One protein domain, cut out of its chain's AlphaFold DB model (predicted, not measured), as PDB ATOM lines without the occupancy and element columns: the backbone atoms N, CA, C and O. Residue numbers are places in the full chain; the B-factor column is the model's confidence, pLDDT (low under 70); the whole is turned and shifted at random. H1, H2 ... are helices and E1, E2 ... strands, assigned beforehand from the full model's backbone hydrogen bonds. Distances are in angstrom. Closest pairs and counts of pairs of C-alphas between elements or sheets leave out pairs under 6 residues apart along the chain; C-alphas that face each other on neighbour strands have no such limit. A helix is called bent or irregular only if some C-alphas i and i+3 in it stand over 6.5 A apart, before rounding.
ATOM      1  N   ASP A  30      35.372 -21.113  39.531       93.44
ATOM      2  CA  ASP A  30      34.430 -20.529  38.594       93.44
ATOM      3  C   ASP A  30      32.990 -20.771  39.042       93.44
ATOM      4  O   ASP A  30      32.647 -21.783  39.659       93.44
ATOM      5  N   VAL A  31      32.112 -19.826  38.713       92.25
ATOM      6  CA  VAL A  31      30.666 -19.980  38.892       92.25
ATOM      7  C   VAL A  31      30.085 -20.382  37.548       92.25
ATOM      8  O   VAL A  31      30.026 -19.562  36.630       92.25
ATOM      9  N   VAL A  32      29.671 -21.644  37.441       92.56
ATOM     10  CA  VAL A  32      29.409 -22.286  36.148       92.56
ATOM     11  C   VAL A  32      27.960 -22.745  35.992       92.56
ATOM     12  O   VAL A  32      27.287 -23.096  36.959       92.56
ATOM     13  N   GLN A  33      27.471 -22.755  34.762       89.69
ATOM     14  CA  GLN A  33      26.229 -23.379  34.319       89.69
ATOM     15  C   GLN A  33      26.569 -24.663  33.567       89.69
ATOM     16  O   GLN A  33      27.511 -24.684  32.780       89.69
ATOM     17  N   ASN A  34      25.776 -25.717  33.755       89.44
ATOM     18  CA  ASN A  34      25.835 -26.913  32.912       89.44
ATOM     19  C   ASN A  34      24.489 -27.079  32.207       89.44
ATOM     20  O   ASN A  34      23.494 -27.461  32.828       89.44
ATOM     21  N   ILE A  35      24.460 -26.785  30.910       89.69
ATOM     22  CA  ILE A  35      23.272 -26.910  30.067       89.69
ATOM     23  C   ILE A  35      23.344 -28.266  29.377       89.69
ATOM     24  O   ILE A  35      24.239 -28.508  28.565       89.69
ATOM     25  N   SER A  36      22.396 -29.155  29.687       89.62
ATOM     26  CA  SER A  36      22.430 -30.489  29.099       89.62
ATOM     27  C   SER A  36      22.243 -30.419  27.592       89.62
ATOM     28  O   SER A  36      21.333 -29.753  27.097       89.62
ATOM     29  N   LYS A  37      23.030 -31.204  26.856       91.38
ATOM     30  CA  LYS A  37      22.850 -31.375  25.412       91.38
ATOM     31  C   LYS A  37      21.418 -31.764  25.035       91.38
ATOM     32  O   LYS A  37      20.927 -31.368  23.981       91.38
ATOM     33  N   GLN A  38      20.745 -32.553  25.874       90.50
ATOM     34  CA  GLN A  38      19.370 -32.988  25.617       90.50
ATOM     35  C   GLN A  38      18.384 -31.816  25.670       90.50
ATOM     36  O   GLN A  38      17.457 -31.762  24.863       90.50
ATOM     37  N   ASP A  39      18.626 -30.855  26.563       90.19
ATOM     38  CA  ASP A  39      17.769 -29.686  26.760       90.19
ATOM     39  C   ASP A  39      17.832 -28.709  25.577       90.19
ATOM     40  O   ASP A  39      16.874 -27.981  25.332       90.19
ATOM     41  N   ILE A  40      18.916 -28.726  24.791       88.38
ATOM     42  CA  ILE A  40      19.090 -27.873  23.603       88.38
ATOM     43  C   ILE A  40      17.956 -28.079  22.584       88.38
ATOM     44  O   ILE A  40      17.520 -27.133  21.921       88.38
ATOM     45  N   ASN A  41      17.441 -29.306  22.474       88.00
ATOM     46  CA  ASN A  41      16.337 -29.628  21.567       88.00
ATOM     47  C   ASN A  41      14.992 -29.042  22.027       88.00
ATOM     48  O   ASN A  41      14.089 -28.899  21.212       88.00
ATOM     49  N   PHE A  42      14.875 -28.682  23.306       88.69
ATOM     50  CA  PHE A  42      13.673 -28.124  23.933       88.69
ATOM     51  C   PHE A  42      13.913 -26.689  24.423       88.69
ATOM     52  O   PHE A  42      13.234 -26.194  25.322       88.69
ATOM     53  N   ARG A  43      14.910 -26.006  23.848       88.44
ATOM     54  CA  ARG A  43      15.379 -24.691  24.305       88.44
ATOM     55  C   ARG A  43      14.320 -23.589  24.278       88.44
ATOM     56  O   ARG A  43      14.463 -22.598  24.987       88.44
ATOM     57  N   ASP A  44      13.255 -23.778  23.503       86.38
ATOM     58  CA  ASP A  44      12.125 -22.854  23.461       86.38
ATOM     59  C   ASP A  44      11.232 -22.914  24.708       86.38
ATOM     60  O   ASP A  44      10.511 -21.955  24.989       86.38
ATOM     61  N   GLU A  45      11.290 -24.020  25.450       85.31
ATOM     62  CA  GLU A  45      10.386 -24.359  26.555       85.31
ATOM     63  C   GLU A  45      11.100 -24.369  27.914       85.31
ATOM     64  O   GLU A  45      10.459 -24.337  28.966       85.31
ATOM     65  N   ILE A  46      12.436 -24.405  27.907       81.25
ATOM     66  CA  ILE A  46      13.254 -24.570  29.107       81.25
ATOM     67  C   ILE A  46      13.849 -23.231  29.554       81.25
ATOM     68  O   ILE A  46      14.648 -22.608  28.852       81.25
ATOM     69  N   ASN A  47      13.529 -22.862  30.796       77.44
ATOM     70  CA  ASN A  47      14.245 -21.853  31.571       77.44
ATOM     71  C   ASN A  47      14.912 -22.542  32.769       77.44
ATOM     72  O   ASN A  47      14.230 -23.220  33.541       77.44
ATOM     73  N   ARG A  48      16.231 -22.395  32.935       71.44
ATOM     74  CA  ARG A  48      16.986 -23.021  34.041       71.44
ATOM     75  C   ARG A  48      18.039 -22.085  34.587       71.44
ATOM     76  O   ARG A  48      18.864 -21.620  33.828       71.44
ATOM     77  N   ASP A  49      18.076 -21.893  35.900       71.25
ATOM     78  CA  ASP A  49      19.080 -21.051  36.567       71.25
ATOM     79  C   ASP A  49      19.922 -21.887  37.553       71.25
ATOM     80  O   ASP A  49      20.082 -21.526  38.715       71.25
ATOM     81  N   ASN A  50      20.436 -23.039  37.100       76.44
ATOM     82  CA  ASN A  50      21.176 -23.984  37.949       76.44
ATOM     83  C   ASN A  50      22.682 -23.706  37.916       76.44
ATOM     84  O   ASN A  50      23.361 -24.029  36.945       76.44
ATOM     85  N   TYR A  73      33.504 -34.689  36.286       92.00
ATOM     86  CA  TYR A  73      34.668 -34.450  35.440       92.00
ATOM     87  C   TYR A  73      34.242 -34.181  33.995       92.00
ATOM     88  O   TYR A  73      33.590 -35.024  33.369       92.00
ATOM     89  N   LYS A  74      34.653 -33.037  33.443       91.00
ATOM     90  CA  LYS A  74      34.510 -32.720  32.019       91.00
ATOM     91  C   LYS A  74      35.861 -32.900  31.334       91.00
ATOM     92  O   LYS A  74      36.884 -32.411  31.801       91.00
ATOM     93  N   LYS A  75      35.875 -33.671  30.248       91.00
ATOM     94  CA  LYS A  75      37.098 -33.943  29.489       91.00
ATOM     95  C   LYS A  75      37.433 -32.739  28.611       91.00
ATOM     96  O   LYS A  75      36.539 -32.179  27.982       91.00
ATOM     97  N   GLU A  76      38.720 -32.423  28.498       91.69
ATOM     98  CA  GLU A  76      39.215 -31.477  27.500       91.69
ATOM     99  C   GLU A  76      38.744 -31.856  26.091       91.69
ATOM    100  O   GLU A  76      38.878 -33.001  25.636       91.69
ATOM    101  N   GLN A  77      38.191 -30.868  25.398       92.31
ATOM    102  CA  GLN A  77      37.670 -31.004  24.049       92.31
ATOM    103  C   GLN A  77      37.805 -29.685  23.290       92.31
ATOM    104  O   GLN A  77      38.056 -28.631  23.868       92.31
ATOM    105  N   LYS A  78      37.666 -29.745  21.963       93.50
ATOM    106  CA  LYS A  78      37.610 -28.532  21.145       93.50
ATOM    107  C   LYS A  78      36.242 -27.883  21.328       93.50
ATOM    108  O   LYS A  78      35.237 -28.504  20.991       93.50
ATOM    109  N   CYS A  79      36.240 -26.643  21.796       94.44
ATOM    110  CA  CYS A  79      35.032 -25.862  22.034       94.44
ATOM    111  C   CYS A  79      34.958 -24.665  21.082       94.44
ATOM    112  O   CYS A  79      35.975 -24.182  20.578       94.44
ATOM    113  N   ILE A  80      33.736 -24.199  20.845       94.06
ATOM    114  CA  ILE A  80      33.454 -22.886  20.264       94.06
ATOM    115  C   ILE A  80      32.935 -22.043  21.417       94.06
ATOM    116  O   ILE A  80      32.031 -22.500  22.105       94.06
ATOM    117  N   TYR A  81      33.498 -20.851  21.586       95.06
ATOM    118  CA  TYR A  81      33.134 -19.949  22.671       95.06
ATOM    119  C   TYR A  81      32.297 -18.789  22.155       95.06
ATOM    120  O   TYR A  81      32.562 -18.244  21.078       95.06
ATOM    121  N   THR A  82      31.307 -18.381  22.938       95.19
ATOM    122  CA  THR A  82      30.573 -17.134  22.718       95.19
ATOM    123  C   THR A  82      30.214 -16.478  24.042       95.19
ATOM    124  O   THR A  82      30.143 -17.140  25.068       95.19
ATOM    125  N   ILE A  83      29.944 -15.175  24.024       95.12
ATOM    126  CA  ILE A  83      29.480 -14.446  25.204       95.12
ATOM    127  C   ILE A  83      28.032 -14.033  24.988       95.12
ATOM    128  O   ILE A  83      27.688 -13.424  23.973       95.12
ATOM    129  N   VAL A  84      27.188 -14.321  25.974       92.31
ATOM    130  CA  VAL A  84      25.776 -13.943  25.970       92.31
ATOM    131  C   VAL A  84      25.410 -13.143  27.215       92.31
ATOM    132  O   VAL A  84      25.952 -13.354  28.300       92.31
ATOM    133  N   CYS A  85      24.456 -12.225  27.061       91.12
ATOM    134  CA  CYS A  85      23.853 -11.506  28.177       91.12
ATOM    135  C   CYS A  85      22.546 -12.193  28.579       91.12
ATOM    136  O   CYS A  85      21.552 -12.106  27.865       91.12
ATOM    137  N   VAL A  86      22.534 -12.863  29.729       87.94
ATOM    138  CA  VAL A  86      21.405 -13.710  30.162       87.94
ATOM    139  C   VAL A  86      20.374 -12.965  31.012       87.94
ATOM    140  O   VAL A  86      19.505 -13.577  31.632       87.94
ATOM    141  N   GLY A  87      20.476 -11.636  31.042       85.06
ATOM    142  CA  GLY A  87      19.566 -10.757  31.767       85.06
ATOM    143  C   GLY A  87      19.632 -10.913  33.289       85.06
ATOM    144  O   GLY A  87      20.657 -11.309  33.862       85.06
ATOM    145  N   ASP A  88      18.514 -10.572  33.929       78.06
ATOM    146  CA  ASP A  88      18.366 -10.552  35.384       78.06
ATOM    147  C   ASP A  88      18.336 -11.976  35.984       78.06
ATOM    148  O   ASP A  88      18.340 -12.978  35.266       78.06
ATOM    149  N   ARG A  89      18.370 -12.092  37.314       73.44
ATOM    150  CA  ARG A  89      18.301 -13.358  38.059       73.44
ATOM    151  C   ARG A  89      17.018 -14.130  37.733       73.44
ATOM    152  O   ARG A  89      15.956 -13.544  37.560       73.44
ATOM    153  N   GLY A  90      17.110 -15.462  37.696       67.88
ATOM    154  CA  GLY A  90      15.953 -16.344  37.507       67.88
ATOM    155  C   GLY A  90      15.476 -16.527  36.062       67.88
ATOM    156  O   GLY A  90      14.522 -17.273  35.849       67.88
ATOM    157  N   SER A  91      16.114 -15.903  35.063       63.41
ATOM    158  CA  SER A  91      15.623 -15.896  33.674       63.41
ATOM    159  C   SER A  91      16.644 -16.337  32.615       63.41
ATOM    160  O   SER A  91      16.769 -15.690  31.576       63.41
ATOM    161  N   LEU A  92      17.383 -17.431  32.830       76.31
ATOM    162  CA  LEU A  92      18.198 -17.999  31.746       76.31
ATOM    163  C   LEU A  92      17.305 -18.831  30.812       76.31
ATOM    164  O   LEU A  92      16.995 -19.991  31.089       76.31
ATOM    165  N   SER A  93      16.896 -18.209  29.706       86.69
ATOM    166  CA  SER A  93      16.234 -18.888  28.592       86.69
ATOM    167  C   SER A  93      17.265 -19.492  27.652       86.69
ATOM    168  O   SER A  93      18.170 -18.796  27.185       86.69
ATOM    169  N   LEU A  94      17.098 -20.770  27.315       89.19
ATOM    170  CA  LEU A  94      18.002 -21.449  26.387       89.19
ATOM    171  C   LEU A  94      17.857 -20.963  24.935       89.19
ATOM    172  O   LEU A  94      18.734 -21.243  24.121       89.19
ATOM    173  N   LYS A  95      16.828 -20.167  24.606       89.81
ATOM    174  CA  LYS A  95      16.718 -19.473  23.307       89.81
ATOM    175  C   LYS A  95      17.909 -18.572  23.005       89.81
ATOM    176  O   LYS A  95      18.217 -18.318  21.846       89.81
ATOM    177  N   ILE A  96      18.621 -18.107  24.033       89.31
ATOM    178  CA  ILE A  96      19.817 -17.285  23.831       89.31
ATOM    179  C   ILE A  96      20.927 -18.019  23.061       89.31
ATOM    180  O   ILE A  96      21.819 -17.384  22.500       89.31
ATOM    181  N   LEU A  97      20.847 -19.352  22.987       90.94
ATOM    182  CA  LEU A  97      21.762 -20.201  22.234       90.94
ATOM    183  C   LEU A  97      21.496 -20.202  20.723       90.94
ATOM    184  O   LEU A  97      22.354 -20.675  19.985       90.94
ATOM    185  N   ASP A  98      20.360 -19.686  20.240       92.06
ATOM    186  CA  ASP A  98      19.957 -19.804  18.827       92.06
ATOM    187  C   ASP A  98      21.020 -19.277  17.858       92.06
ATOM    188  O   ASP A  98      21.309 -19.913  16.845       92.06
ATOM    189  N   GLY A  99      21.651 -18.147  18.188       92.50
ATOM    190  CA  GLY A  99      22.729 -17.587  17.370       92.50
ATOM    191  C   GLY A  99      23.952 -18.508  17.296       92.50
ATOM    192  O   GLY A  99      24.508 -18.714  16.217       92.50
ATOM    193  N   ALA A 100      24.340 -19.102  18.426       93.38
ATOM    194  CA  ALA A 100      25.473 -20.020  18.501       93.38
ATOM    195  C   ALA A 100      25.174 -21.351  17.796       93.38
ATOM    196  O   ALA A 100      25.997 -21.838  17.023       93.38
ATOM    197  N   ILE A 101      23.979 -21.910  18.002       93.00
ATOM    198  CA  ILE A 101      23.523 -23.142  17.344       93.00
ATOM    199  C   ILE A 101      23.485 -22.942  15.833       93.00
ATOM    200  O   ILE A 101      24.041 -23.756  15.099       93.00
ATOM    201  N   LYS A 102      22.923 -21.822  15.365       94.69
ATOM    202  CA  LYS A 102      22.912 -21.494  13.941       94.69
ATOM    203  C   LYS A 102      24.327 -21.436  13.362       94.69
ATOM    204  O   LYS A 102      24.571 -22.003  12.302       94.69
ATOM    205  N   TYR A 103      25.266 -20.788  14.051       95.94
ATOM    206  CA  TYR A 103      26.660 -20.741  13.608       95.94
ATOM    207  C   TYR A 103      27.286 -22.142  13.516       95.94
ATOM    208  O   TYR A 103      27.967 -22.453  12.539       95.94
ATOM    209  N   ILE A 104      27.048 -22.995  14.514       94.75
ATOM    210  CA  ILE A 104      27.524 -24.385  14.538       94.75
ATOM    211  C   ILE A 104      26.985 -25.155  13.324       94.75
ATOM    212  O   ILE A 104      27.764 -25.802  12.623       94.75
ATOM    213  N   GLU A 105      25.684 -25.051  13.054       94.31
ATOM    214  CA  GLU A 105      25.015 -25.728  11.938       94.31
ATOM    215  C   GLU A 105      25.508 -25.229  10.573       94.31
ATOM    216  O   GLU A 105      25.889 -26.041   9.728       94.31
ATOM    217  N   ASP A 106      25.573 -23.908  10.378       97.69
ATOM    218  CA  ASP A 106      26.006 -23.279   9.122       97.69
ATOM    219  C   ASP A 106      27.452 -23.661   8.748       97.69
ATOM    220  O   ASP A 106      27.802 -23.707   7.568       97.69
ATOM    221  N   ASN A 107      28.293 -23.969   9.742       97.44
ATOM    222  CA  ASN A 107      29.687 -24.374   9.548       97.44
ATOM    223  C   ASN A 107      29.898 -25.901   9.591       97.44
ATOM    224  O   ASN A 107      31.036 -26.373   9.571       97.44
ATOM    225  N   GLY A 108      28.822 -26.695   9.640       96.75
ATOM    226  CA  GLY A 108      28.895 -28.160   9.618       96.75
ATOM    227  C   GLY A 108      29.472 -28.789  10.894       96.75
ATOM    228  O   GLY A 108      29.907 -29.945  10.870       96.75
ATOM    229  N   TYR A 109      29.484 -28.053  12.005       95.56
ATOM    230  CA  TYR A 109      29.882 -28.568  13.311       95.56
ATOM    231  C   TYR A 109      28.724 -29.306  13.994       95.56
ATOM    232  O   TYR A 109      27.564 -29.232  13.590       95.56
ATOM    233  N   LYS A 110      29.045 -30.062  15.050       92.69
ATOM    234  CA  LYS A 110      28.060 -30.781  15.866       92.69
ATOM    235  C   LYS A 110      28.362 -30.591  17.340       92.69
ATOM    236  O   LYS A 110      29.497 -30.790  17.762       92.69
ATOM    237  N   ILE A 111      27.325 -30.302  18.121       93.06
ATOM    238  CA  ILE A 111      27.399 -30.321  19.581       93.06
ATOM    239  C   ILE A 111      27.454 -31.784  20.028       93.06
ATOM    240  O   ILE A 111      26.543 -32.575  19.752       93.06
ATOM    241  N   VAL A 112      28.550 -32.176  20.675       93.50
ATOM    242  CA  VAL A 112      28.786 -33.571  21.077       93.50
ATOM    243  C   VAL A 112      28.516 -33.825  22.556       93.50
ATOM    244  O   VAL A 112      28.080 -34.932  22.867       93.50
ATOM    245  N   ASP A 113      28.628 -32.804  23.403       94.06
ATOM    246  CA  ASP A 113      28.503 -32.853  24.867       94.06
ATOM    247  C   ASP A 113      27.624 -31.686  25.377       94.06
ATOM    248  O   ASP A 113      27.100 -30.911  24.574       94.06
ATOM    249  N   ASP A 114      27.425 -31.594  26.690       92.88
ATOM    250  CA  ASP A 114      26.780 -30.462  27.363       92.88
ATOM    251  C   ASP A 114      27.526 -29.141  27.106       92.88
ATOM    252  O   ASP A 114      28.741 -29.128  26.896       92.88
ATOM    253  N   ILE A 115      26.802 -28.021  27.183       92.31
ATOM    254  CA  ILE A 115      27.381 -26.673  27.119       92.31
ATOM    255  C   ILE A 115      27.719 -26.222  28.543       92.31
ATOM    256  O   ILE A 115      26.884 -26.335  29.448       92.31
ATOM    257  N   ILE A 116      28.929 -25.695  28.734       92.50
ATOM    258  CA  ILE A 116      29.396 -25.156  30.014       92.50
ATOM    259  C   ILE A 116      29.407 -23.639  29.925       92.50
ATOM    260  O   ILE A 116      30.013 -23.086  29.022       92.50
ATOM    261  N   GLY A 117      28.733 -22.979  30.863       92.31
ATOM    262  CA  GLY A 117      28.667 -21.527  30.917       92.31
ATOM    263  C   GLY A 117      29.446 -20.946  32.084       92.31
ATOM    264  O   GLY A 117      29.028 -21.144  33.217       92.31
ATOM    265  N   ASN A 118      30.496 -20.172  31.847       94.00
ATOM    266  CA  ASN A 118      31.248 -19.478  32.889       94.00
ATOM    267  C   ASN A 118      30.711 -18.060  33.096       94.00
ATOM    268  O   ASN A 118      30.649 -17.255  32.165       94.00
ATOM    269  N   LEU A 119      30.322 -17.723  34.328       93.31
ATOM    270  CA  LEU A 119      29.932 -16.356  34.660       93.31
ATOM    271  C   LEU A 119      31.153 -15.428  34.602       93.31
ATOM    272  O   LEU A 119      32.019 -15.491  35.470       93.31
ATOM    273  N   LEU A 120      31.154 -14.495  33.653       94.12
ATOM    274  CA  LEU A 120      32.224 -13.510  33.504       94.12
ATOM    275  C   LEU A 120      31.990 -12.268  34.360       94.12
ATOM    276  O   LEU A 120      32.886 -11.782  35.047       94.12
ATOM    277  N   ALA A 121      30.779 -11.715  34.288       92.44
ATOM    278  CA  ALA A 121      30.492 -10.421  34.888       92.44
ATOM    279  C   ALA A 121      29.038 -10.278  35.318       92.44
ATOM    280  O   ALA A 121      28.111 -10.845  34.731       92.44
ATOM    281  N   ARG A 122      28.858  -9.452  36.347       91.50
ATOM    282  CA  ARG A 122      27.570  -8.968  36.832       91.50
ATOM    283  C   ARG A 122      27.625  -7.452  36.819       91.50
ATOM    284  O   ARG A 122      28.448  -6.871  37.523       91.50
ATOM    285  N   VAL A 123      26.782  -6.829  36.009       91.69
ATOM    286  CA  VAL A 123      26.800  -5.382  35.775       91.69
ATOM    287  C   VAL A 123      25.450  -4.803  36.168       91.69
ATOM    288  O   VAL A 123      24.420  -5.444  35.968       91.69
ATOM    289  N   HIS A 124      25.468  -3.613  36.763       90.81
ATOM    290  CA  HIS A 124      24.265  -2.819  36.988       90.81
ATOM    291  C   HIS A 124      24.313  -1.630  36.034       90.81
ATOM    292  O   HIS A 124      25.251  -0.836  36.102       90.81
ATOM    293  N   GLU A 125      23.334  -1.535  35.146       86.19
ATOM    294  CA  GLU A 125      23.217  -0.475  34.144       86.19
ATOM    295  C   GLU A 125      21.734  -0.123  33.988       86.19
ATOM    296  O   GLU A 125      20.898  -1.023  33.959       86.19
ATOM    297  N   ASP A 126      21.398   1.169  33.949       85.12
ATOM    298  CA  ASP A 126      20.020   1.669  33.801       85.12
ATOM    299  C   ASP A 126      18.989   1.003  34.740       85.12
ATOM    300  O   ASP A 126      17.927   0.547  34.307       85.12
ATOM    301  N   ASP A 127      19.329   0.901  36.032       84.12
ATOM    302  CA  ASP A 127      18.535   0.234  37.082       84.12
ATOM    303  C   ASP A 127      18.243  -1.258  36.825       84.12
ATOM    304  O   ASP A 127      17.383  -1.861  37.471       84.12
ATOM    305  N   LYS A 128      18.980  -1.885  35.903       83.81
ATOM    306  CA  LYS A 128      18.859  -3.301  35.558       83.81
ATOM    307  C   LYS A 128      20.127  -4.061  35.893       83.81
ATOM    308  O   LYS A 128      21.243  -3.550  35.817       83.81
ATOM    309  N   TYR A 129      19.930  -5.320  36.255       86.88
ATOM    310  CA  TYR A 129      20.999  -6.258  36.544       86.88
ATOM    311  C   TYR A 129      21.241  -7.165  35.338       86.88
ATOM    312  O   TYR A 129      20.327  -7.824  34.840       86.88
ATOM    313  N   TYR A 130      22.488  -7.215  34.887       89.56
ATOM    314  CA  TYR A 130      22.917  -8.005  33.744       89.56
ATOM    315  C   TYR A 130      23.973  -9.016  34.156       89.56
ATOM    316  O   TYR A 130      24.879  -8.724  34.940       89.56
ATOM    317  N   ARG A 131      23.870 -10.214  33.589       91.19
ATOM    318  CA  ARG A 131      24.840 -11.293  33.757       91.19
ATOM    319  C   ARG A 131      25.404 -11.659  32.393       91.19
ATOM    320  O   ARG A 131      24.640 -12.010  31.495       91.19
ATOM    321  N   TYR A 132      26.722 -11.603  32.264       93.31
ATOM    322  CA  TYR A 132      27.432 -12.042  31.068       93.31
ATOM    323  C   TYR A 132      28.058 -13.402  31.331       93.31
ATOM    324  O   TYR A 132      28.764 -13.576  32.328       93.31
ATOM    325  N   ILE A 133      27.769 -14.351  30.449       93.31
ATOM    326  CA  ILE A 133      28.251 -15.728  30.526       93.31
ATOM    327  C   ILE A 133      29.010 -16.036  29.240       93.31
ATOM    328  O   ILE A 133      28.511 -15.730  28.157       93.31
ATOM    329  N   GLU A 134      30.192 -16.629  29.368       95.56
ATOM    330  CA  GLU A 134      30.868 -17.325  28.272       95.56
ATOM    331  C   GLU A 134      30.331 -18.752  28.189       95.56
ATOM    332  O   GLU A 134      30.301 -19.428  29.210       95.56
ATOM    333  N   LEU A 135      29.888 -19.185  27.013       91.94
ATOM    334  CA  LEU A 135      29.327 -20.510  26.728       91.94
ATOM    335  C   LEU A 135      30.186 -21.267  25.720       91.94
ATOM    336  O   LEU A 135      30.746 -20.574  24.835       91.94
TER     337      LEU A 135
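This is residues 30 to 50 and 73 to 135 of the 135 residues of an uncharacterized protein of Clostridium felsineum DSM 794 (UniProt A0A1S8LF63). A strongly twisted sheet of four strands, E1, E3, E4 and E2 in that order, all antiparallel, draws out at one end into the long hairpin of E3 and E4, while the helix H2 grazes the sheet with its residues 94 to 100 and runs on away from the hairpin's turn. The long axis goes from that turn to the link just after H2, and the short helix H1 lies off the sheet near the beginning of H2. The printed part has 84 residues, with the order E1, H1, E2, H2, E3, E4 along it, and its class is mixed, helices and strands. It is compact, with a radius of gyration of the C-alphas of 13.2 A, and only just elongated, spanning 41 by 27 by 22 A.

The inner strands E3, residues 115 to 125, and E4, residues 128 to 134, form an antiparallel hairpin at 151 degrees, with N 123 and O 130 2.9 A apart and N 130 and O 123 2.8 A apart, within hydrogen-bond range. E3 bends by 54 degrees at residue 120. Its pairing is staggered: residues 115 to 118 pair with the edge strand E1, residues 30 to 35, and residues 118 to 125 with E4. E1 and E3 are antiparallel at 120 degrees, with N 33 and O 117 at 2.7 A. The other edge strand, E2, residues 83 to 85, is antiparallel to E4 at 160 degrees, with N 84 and O 133 at 2.9 A. H2, residues 94 to 106, is on the sheet but only grazes it; the closest C-alphas of E2 and H2 are those of Val 84 and Ile 96, 7.2 A apart. E2, H2 and E3 make a split strand-helix-strand unit, two strands running the same way with E4 between them in the sheet, and its crossover is right-handed. H1, residues 39 to 42, is not on the sheet and is close to H2 but not clearly touching, with the closest C-alphas, of Ile 40 and Leu 94, 7.1 A apart. In H2, 6 of 9 O i to N i+4 pairs are within hydrogen-bond range; H1 is too short for such a pair.

E3 is 27.4 A long from first to last C-alpha, from C-alpha 115 at (27.381, -26.673, 27.119) to C-alpha 125 at (23.217, -0.475, 34.144). E4 measures 19.8 A, E1 15.4 A and E2 7.0 A. H2 measures 19.1 A and ends with C-alpha 106 at (26.006, -23.279, 9.122); it is irregular, with C-alphas 96 and 99 7.1 A apart. H1 measures 5.2 A.

The two C-alphas farthest apart are those of Gly 108 and Asp 127, at 40.8 A. Residues 51 to 72 are not printed, and C-alphas 50 and 73 stand 17.3 A apart across this cut, which falls in the link from H1 to E2. Of the links that are printed whole, E1 to H1 and E3 to E4 are tight, and E2 to H2 and H2 to E3 are short. The mean pLDDT of the printed part is 89.4, and residues 90 to 91 are under 70.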